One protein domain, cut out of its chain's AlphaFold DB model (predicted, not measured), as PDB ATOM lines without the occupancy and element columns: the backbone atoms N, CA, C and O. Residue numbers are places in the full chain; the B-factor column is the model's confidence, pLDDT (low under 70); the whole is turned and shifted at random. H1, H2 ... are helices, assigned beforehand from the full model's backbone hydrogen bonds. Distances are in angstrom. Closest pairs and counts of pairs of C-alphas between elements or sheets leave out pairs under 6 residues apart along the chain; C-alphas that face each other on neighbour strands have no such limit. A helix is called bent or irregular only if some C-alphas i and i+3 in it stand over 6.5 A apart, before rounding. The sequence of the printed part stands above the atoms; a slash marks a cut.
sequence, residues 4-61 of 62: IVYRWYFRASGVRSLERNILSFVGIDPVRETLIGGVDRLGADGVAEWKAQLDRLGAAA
ATOM      1  N   ILE A   4     -21.203  -5.481  15.886       55.28
ATOM      2  CA  ILE A   4     -20.773  -5.203  14.509       55.28
ATOM      3  C   ILE A   4     -21.785  -5.697  13.466       55.28
ATOM      4  O   ILE A   4     -21.950  -5.038  12.445       55.28
ATOM      5  N   VAL A   5     -22.514  -6.789  13.728       55.41
ATOM      6  CA  VAL A   5     -23.430  -7.377  12.736       55.41
ATOM      7  C   VAL A   5     -24.701  -6.541  12.582       55.41
ATOM      8  O   VAL A   5     -25.102  -6.276  11.457       55.41
ATOM      9  N   TYR A   6     -25.281  -6.011  13.665       53.94
ATOM     10  CA  TYR A   6     -26.445  -5.109  13.580       53.94
ATOM     11  C   TYR A   6     -26.110  -3.798  12.859       53.94
ATOM     12  O   TYR A   6     -26.904  -3.301  12.059       53.94
ATOM     13  N   ARG A   7     -24.891  -3.282  13.084       56.62
ATOM     14  CA  ARG A   7     -24.381  -2.087  12.406       56.62
ATOM     15  C   ARG A   7     -24.238  -2.275  10.900       56.62
ATOM     16  O   ARG A   7     -24.223  -1.256  10.232       56.62
ATOM     17  N   TRP A   8     -24.107  -3.509  10.394       54.34
ATOM     18  CA  TRP A   8     -24.042  -3.858   8.964       54.34
ATOM     19  C   TRP A   8     -25.373  -4.383   8.402       54.34
ATOM     20  O   TRP A   8     -25.680  -4.110   7.248       54.34
ATOM     21  N   TYR A   9     -26.190  -5.056   9.215       55.00
ATOM     22  CA  TYR A   9     -27.483  -5.627   8.819       55.00
ATOM     23  C   TYR A   9     -28.541  -4.547   8.560       55.00
ATOM     24  O   TYR A   9     -29.253  -4.602   7.564       55.00
ATOM     25  N   PHE A  10     -28.582  -3.511   9.405       53.25
ATOM     26  CA  PHE A  10     -29.399  -2.316   9.171       53.25
ATOM     27  C   PHE A  10     -28.625  -1.200   8.453       53.25
ATOM     28  O   PHE A  10     -29.180  -0.125   8.219       53.25
ATOM     29  N   ARG A  11     -27.351  -1.419   8.072       58.59
ATOM     30  CA  ARG A  11     -26.561  -0.366   7.425       58.59
ATOM     31  C   ARG A  11     -27.130  -0.040   6.066       58.59
ATOM     32  O   ARG A  11     -27.089  -0.829   5.125       58.59
ATOM     33  N   ALA A  12     -27.502   1.223   5.984       55.25
ATOM     34  CA  ALA A  12     -27.524   2.051   4.808       55.25
ATOM     35  C   ALA A  12     -28.565   1.687   3.753       55.25
ATOM     36  O   ALA A  12     -29.169   2.617   3.269       55.25
ATOM     37  N   SER A  13     -28.827   0.449   3.330       61.47
ATOM     38  CA  SER A  13     -29.767   0.274   2.202       61.47
ATOM     39  C   SER A  13     -31.225   0.526   2.602       61.47
ATOM     40  O   SER A  13     -31.899   1.312   1.953       61.47
ATOM     41  N   GLY A  14     -31.701  -0.074   3.698       69.19
ATOM     42  CA  GLY A  14     -33.105   0.036   4.113       69.19
ATOM     43  C   GLY A  14     -33.492   1.439   4.578       69.19
ATOM     44  O   GLY A  14     -34.410   2.035   4.025       69.19
ATOM     45  N   VAL A  15     -32.754   1.992   5.545       74.75
ATOM     46  CA  VAL A  15     -33.051   3.323   6.107       74.75
ATOM     47  C   VAL A  15     -32.831   4.424   5.070       74.75
ATOM     48  O   VAL A  15     -33.696   5.271   4.902       74.75
ATOM     49  N   ARG A  16     -31.764   4.352   4.267       76.06
ATOM     50  CA  ARG A  16     -31.508   5.330   3.194       76.06
ATOM     51  C   ARG A  16     -32.465   5.170   2.010       76.06
ATOM     52  O   ARG A  16     -32.706   6.132   1.289       76.06
ATOM     53  N   SER A  17     -32.999   3.966   1.774       75.31
ATOM     54  CA  SER A  17     -34.073   3.750   0.796       75.31
ATOM     55  C   SER A  17     -35.393   4.327   1.306       75.31
ATOM     56  O   SER A  17     -36.074   4.998   0.543       75.31
ATOM     57  N   LEU A  18     -35.726   4.143   2.585       81.31
ATOM     58  CA  LEU A  18     -36.887   4.768   3.224       81.31
ATOM     59  C   LEU A  18     -36.768   6.299   3.216       81.31
ATOM     60  O   LEU A  18     -37.709   6.993   2.842       81.31
ATOM     61  N   GLU A  19     -35.593   6.818   3.558       82.81
ATOM     62  CA  GLU A  19     -35.278   8.242   3.512       82.81
ATOM     63  C   GLU A  19     -35.474   8.805   2.104       82.81
ATOM     64  O   GLU A  19     -36.267   9.719   1.915       82.81
ATOM     65  N   ARG A  20     -34.821   8.229   1.088       80.19
ATOM     66  CA  ARG A  20     -34.839   8.788  -0.274       80.19
ATOM     67  C   ARG A  20     -36.112   8.494  -1.065       80.19
ATOM     68  O   ARG A  20     -36.478   9.303  -1.907       80.19
ATOM     69  N   ASN A  21     -36.766   7.353  -0.845       81.12
ATOM     70  CA  ASN A  21     -37.944   6.957  -1.631       81.12
ATOM     71  C   ASN A  21     -39.272   7.312  -0.959       81.12
ATOM     72  O   ASN A  21     -40.276   7.390  -1.658       81.12
ATOM     73  N   ILE A  22     -39.311   7.492   0.367       86.62
ATOM     74  CA  ILE A  22     -40.556   7.793   1.089       86.62
ATOM     75  C   ILE A  22     -40.465   9.163   1.752       86.62
ATOM     76  O   ILE A  22     -41.224  10.046   1.371       86.62
ATOM     77  N   LEU A  23     -39.544   9.371   2.701       86.88
ATOM     78  CA  LEU A  23     -39.500  10.608   3.501       86.88
ATOM     79  C   LEU A  23     -39.193  11.840   2.637       86.88
ATOM     80  O   LEU A  23     -39.942  12.813   2.657       86.88
ATOM     81  N   SER A  24     -38.168  11.750   1.792       83.62
ATOM     82  CA  SER A  24     -37.803  12.791   0.831       83.62
ATOM     83  C   SER A  24     -38.884  12.985  -0.240       83.62
ATOM     84  O   SER A  24     -39.150  14.113  -0.645       83.62
ATOM     85  N   PHE A  25     -39.583  11.915  -0.647       85.06
ATOM     86  CA  PHE A  25     -40.684  12.011  -1.612       85.06
ATOM     87  C   PHE A  25     -41.883  12.804  -1.066       85.06
ATOM     88  O   PHE A  25     -42.495  13.568  -1.806       85.06
ATOM     89  N   VAL A  26     -42.200  12.668   0.227       90.94
ATOM     90  CA  VAL A  26     -43.270  13.447   0.882       90.94
ATOM     91  C   VAL A  26     -42.805  14.821   1.390       90.94
ATOM     92  O   VAL A  26     -43.575  15.519   2.043       90.94
ATOM     93  N   GLY A  27     -41.566  15.226   1.082       87.00
ATOM     94  CA  GLY A  27     -41.021  16.545   1.421       87.00
ATOM     95  C   GLY A  27     -40.468  16.681   2.843       87.00
ATOM     96  O   GLY A  27     -40.288  17.801   3.311       87.00
ATOM     97  N   ILE A  28     -40.199  15.572   3.538       83.50
ATOM     98  CA  ILE A  28     -39.534  15.581   4.848       83.50
ATOM     99  C   ILE A  28     -38.018  15.555   4.615       83.50
ATOM    100  O   ILE A  28     -37.447  14.508   4.307       83.50
ATOM    101  N   ASP A  29     -37.383  16.716   4.763       79.81
ATOM    102  CA  ASP A  29     -35.935  16.932   4.675       79.81
ATOM    103  C   ASP A  29     -35.543  18.113   5.591       79.81
ATOM    104  O   ASP A  29     -36.291  19.095   5.632       79.81
ATOM    105  N   PRO A  30     -34.425  18.061   6.347       83.12
ATOM    106  CA  PRO A  30     -33.436  16.981   6.447       83.12
ATOM    107  C   PRO A  30     -33.838  15.849   7.413       83.12
ATOM    108  O   PRO A  30     -34.325  16.088   8.518       83.12
ATOM    109  N   VAL A  31     -33.556  14.594   7.041       82.81
ATOM    110  CA  VAL A  31     -33.767  13.417   7.908       82.81
ATOM    111  C   VAL A  31     -32.485  13.097   8.685       82.81
ATOM    112  O   VAL A  31     -31.461  12.740   8.112       82.81
ATOM    113  N   ARG A  32     -32.532  13.218  10.019       83.12
ATOM    114  CA  ARG A  32     -31.422  12.863  10.924       83.12
ATOM    115  C   ARG A  32     -31.675  11.484  11.542       83.12
ATOM    116  O   ARG A  32     -32.501  11.356  12.442       83.12
ATOM    117  N   GLU A  33     -30.971  10.450  11.081       79.56
ATOM    118  CA  GLU A  33     -31.096   9.088  11.627       79.56
ATOM    119  C   GLU A  33     -30.162   8.837  12.830       79.56
ATOM    120  O   GLU A  33     -28.979   9.170  12.806       79.56
ATOM    121  N   THR A  34     -30.680   8.216  13.896       80.75
ATOM    122  CA  THR A  34     -29.885   7.737  15.043       80.75
ATOM    123  C   THR A  34     -30.044   6.227  15.168       80.75
ATOM    124  O   THR A  34     -31.136   5.726  15.425       80.75
ATOM    125  N   LEU A  35     -28.949   5.485  14.992       76.31
ATOM    126  CA  LEU A  35     -28.951   4.022  15.038       76.31
ATOM    127  C   LEU A  35     -28.408   3.528  16.383       76.31
ATOM    128  O   LEU A  35     -27.205   3.596  16.638       76.31
ATOM    129  N   ILE A  36     -29.289   2.982  17.222       75.75
ATOM    130  CA  ILE A  36     -28.930   2.431  18.534       75.75
ATOM    131  C   ILE A  36     -28.740   0.915  18.403       75.75
ATOM    132  O   ILE A  36     -29.692   0.152  18.249       75.75
ATOM    133  N   GLY A  37     -27.483   0.468  18.424       72.94
ATOM    134  CA  GLY A  37     -27.126  -0.950  18.353       72.94
ATOM    135  C   GLY A  37     -27.055  -1.616  19.728       72.94
ATOM    136  O   GLY A  37     -26.801  -0.965  20.735       72.94
ATOM    137  N   GLY A  38     -27.204  -2.944  19.767       71.75
ATOM    138  CA  GLY A  38     -26.956  -3.715  20.993       71.75
ATOM    139  C   GLY A  38     -28.001  -3.521  22.095       71.75
ATOM    140  O   GLY A  38     -27.674  -3.738  23.257       71.75
ATOM    141  N   VAL A  39     -29.240  -3.168  21.729       72.88
ATOM    142  CA  VAL A  39     -30.372  -2.947  22.655       72.88
ATOM    143  C   VAL A  39     -30.605  -4.105  23.635       72.88
ATOM    144  O   VAL A  39     -30.929  -3.882  24.793       72.88
ATOM    145  N   ASP A  40     -30.331  -5.334  23.198       73.44
ATOM    146  CA  ASP A  40     -30.405  -6.562  24.000       73.44
ATOM    147  C   ASP A  40     -29.468  -6.554  25.228       73.44
ATOM    148  O   ASP A  40     -29.747  -7.189  26.238       73.44
ATOM    149  N   ARG A  41     -28.359  -5.802  25.168       75.88
ATOM    150  CA  ARG A  41     -27.384  -5.662  26.266       75.88
ATOM    151  C   ARG A  41     -27.407  -4.293  26.941       75.88
ATOM    152  O   ARG A  41     -26.560  -4.033  27.787       75.88
ATOM    153  N   LEU A  42     -28.313  -3.409  26.533       79.75
ATOM    154  CA  LEU A  42     -28.339  -2.017  26.986       79.75
ATOM    155  C   LEU A  42     -28.717  -1.913  28.472       79.75
ATOM    156  O   LEU A  42     -28.255  -1.011  29.164       79.75
ATOM    157  N   GLY A  43     -29.539  -2.850  28.959       84.69
ATOM    158  CA  GLY A  43     -30.079  -2.820  30.317       84.69
ATOM    159  C   GLY A  43     -31.021  -1.633  30.554       84.69
ATOM    160  O   GLY A  43     -31.223  -0.790  29.681       84.69
ATOM    161  N   ALA A  44     -31.623  -1.564  31.744       87.75
ATOM    162  CA  ALA A  44     -32.540  -0.475  32.091       87.75
ATOM    163  C   ALA A  44     -31.831   0.892  32.118       87.75
ATOM    164  O   ALA A  44     -32.376   1.871  31.609       87.75
ATOM    165  N   ASP A  45     -30.600   0.935  32.632       87.88
ATOM    166  CA  ASP A  45     -29.810   2.164  32.742       87.88
ATOM    167  C   ASP A  45     -29.409   2.716  31.371       87.88
ATOM    168  O   ASP A  45     -29.593   3.901  31.097       87.88
ATOM    169  N   GLY A  46     -28.951   1.854  30.458       87.56
ATOM    170  CA  GLY A  46     -28.613   2.284  29.105       87.56
ATOM    171  C   GLY A  46     -29.844   2.726  28.308       87.56
ATOM    172  O   GLY A  46     -29.767   3.682  27.539       87.56
ATOM    173  N   VAL A  47     -31.012   2.103  28.519       88.44
ATOM    174  CA  VAL A  47     -32.275   2.598  27.936       88.44
ATOM    175  C   VAL A  47     -32.623   3.983  28.486       88.44
ATOM    176  O   VAL A  47     -33.044   4.847  27.716       88.44
ATOM    177  N   ALA A  48     -32.461   4.213  29.792       91.31
ATOM    178  CA  ALA A  48     -32.734   5.510  30.407       91.31
ATOM    179  C   ALA A  48     -31.806   6.609  29.862       91.31
ATOM    180  O   ALA A  48     -32.274   7.700  29.539       91.31
ATOM    181  N   GLU A  49     -30.522   6.303  29.674       89.94
ATOM    182  CA  GLU A  49     -29.551   7.222  29.076       89.94
ATOM    183  C   GLU A  49     -29.928   7.596  27.636       89.94
ATOM    184  O   GLU A  49     -29.984   8.780  27.290       89.94
ATOM    185  N   TRP A  50     -30.272   6.604  26.808       91.12
ATOM    186  CA  TRP A  50     -30.704   6.855  25.434       91.12
ATOM    187  C   TRP A  50     -32.011   7.642  25.363       91.12
ATOM    188  O   TRP A  50     -32.137   8.510  24.503       91.12
ATOM    189  N   LYS A  51     -32.961   7.412  26.276       91.19
ATOM    190  CA  LYS A  51     -34.175   8.237  26.379       91.19
ATOM    191  C   LYS A  51     -33.835   9.694  26.685       91.19
ATOM    192  O   LYS A  51     -34.253  10.574  25.944       91.19
ATOM    193  N   ALA A  52     -32.987   9.940  27.682       93.12
ATOM    194  CA  ALA A  52     -32.548  11.293  28.017       93.12
ATOM    195  C   ALA A  52     -31.765  11.967  26.874       93.12
ATOM    196  O   ALA A  52     -31.748  13.193  26.752       93.12
ATOM    197  N   GLN A  53     -31.071  11.191  26.040       90.69
ATOM    198  CA  GLN A  53     -30.432  11.704  24.832       90.69
ATOM    199  C   GLN A  53     -31.456  12.047  23.744       90.69
ATOM    200  O   GLN A  53     -31.347  13.111  23.140       90.69
ATOM    201  N   LEU A  54     -32.452  11.189  23.510       89.69
ATOM    202  CA  LEU A  54     -33.521  11.444  22.542       89.69
ATOM    203  C   LEU A  54     -34.355  12.671  22.928       89.69
ATOM    204  O   LEU A  54     -34.639  13.487  22.057       89.69
ATOM    205  N   ASP A  55     -34.654  12.860  24.214       92.50
ATOM    206  CA  ASP A  55     -35.361  14.049  24.708       92.50
ATOM    207  C   ASP A  55     -34.576  15.333  24.410       92.50
ATOM    208  O   ASP A  55     -35.133  16.317  23.925       92.50
ATOM    209  N   ARG A  56     -33.253  15.312  24.622       92.62
ATOM    210  CA  ARG A  56     -32.374  16.442  24.280       92.62
ATOM    211  C   ARG A  56     -32.320  16.704  22.780       92.62
ATOM    212  O   ARG A  56     -32.333  17.860  22.373       92.62
ATOM    213  N   LEU A  57     -32.256  15.654  21.964       89.81
ATOM    214  CA  LEU A  57     -32.254  15.784  20.505       89.81
ATOM    215  C   LEU A  57     -33.583  16.336  19.985       89.81
ATOM    216  O   LEU A  57     -33.569  17.170  19.088       89.81
ATOM    217  N   GLY A  58     -34.708  15.915  20.567       87.81
ATOM    218  CA  GLY A  58     -36.028  16.460  20.257       87.81
ATOM    219  C   GLY A  58     -36.167  17.922  20.681       87.81
ATOM    220  O   GLY A  58     -36.678  18.728  19.915       87.81
ATOM    221  N   ALA A  59     -35.652  18.292  21.856       91.62
ATOM    222  CA  ALA A  59     -35.649  19.681  22.317       91.62
ATOM    223  C   ALA A  59     -34.747  20.602  21.472       91.62
ATOM    224  O   ALA A  59     -35.017  21.793  21.368       91.62
ATOM    225  N   ALA A  60     -33.684  20.056  20.878       88.00
ATOM    226  CA  ALA A  60     -32.771  20.766  19.980       88.00
ATOM    227  C   ALA A  60     -33.163  20.648  18.494       88.00
ATOM    228  O   ALA A  60     -32.388  21.041  17.616       88.00
ATOM    229  N   ALA A  61     -34.321  20.060  18.190       80.69
ATOM    230  CA  ALA A  61     -34.836  20.015  16.834       80.69
ATOM    231  C   ALA A  61     -35.428  21.390  16.481       80.69
ATOM    232  O   ALA A  61     -36.564  21.685  16.843       80.69
TER     233      ALA A  61
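This is residues 4 to 61 of the 62 residues of an uncharacterized protein of Alphaproteobacteria bacterium ADurb.Bin100 (UniProt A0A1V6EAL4). The model is a flat, open S of three strokes: H1 and H2 follow each other along one stroke, the long link of residues 24 to 42 runs back through the middle, and the long helix H3 makes the last stroke on the other side of that link. The helices do not pack on one another, and residues 55 to 60 at the far end of H3 stick out. The printed part has 58 residues with three named helices, H1, H2 and H3 in that order, and no named strand; its class is all helix. The whole is loose, with a radius of gyration of the C-alphas of 13.8 A, and the C-alphas span 37 by 31 by 11 A.

H1 holds residues 4 to 9, Ile 4 to Tyr 9, and its first C-alpha is at (-20.773, -5.203, 14.509). H2 holds residues 13 to 23, Ser 13 to Leu 23, and measures 14.3 A from first to last C-alpha. H2 is neither bent nor irregular, but only just: C-alphas 20 and 23 are 6.3 A apart. Residues 24 to 42 form a stretch with no named element, and C-alpha 34 within it is at (-29.885, 7.737, 15.043). H3, residues 43 to 59, Gly 43 to Ala 59, is the longest helix with 17 residues and 24.5 A, ending with C-alpha 59 at (-35.649, 19.681, 22.317).

H1 touches no helix, and it is joined to H2 by a tight link of 3 residues, yet H1 and H2 are apart, with no C-alpha of the one within 8 A of the other. H2 and H3 are apart by the same test, and so are H1 and H3. The centre of H2 is at (-35.137, 5.443, 2.348) and that of H3 at (-32.273, 8.731, 26.526). The C-alphas of the stretch of residues 24 to 42, between H2 and H3, lie 3 to 19 A from the mean of all C-alphas. Residues 55 to 60, of which 55 to 59 belong to H3, stand free. In H1, H2 and H3 every O i to N i+4 pair is within hydrogen-bond range.

The outline is flat. The two C-alphas farthest apart are those of Phe 25 and Asp 45, at 37.4 A, and the first and last printed C-alphas, of Ile 4 and Ala 61, are 29.0 A apart. The printed part has no cut, and the link from H2 to H3, with 19 residues, is long. The mean pLDDT of the printed part is 78.8; residues 4 to 14 are under 70, and the mean is 55 in H1, 78 in H2 and 90 in H3.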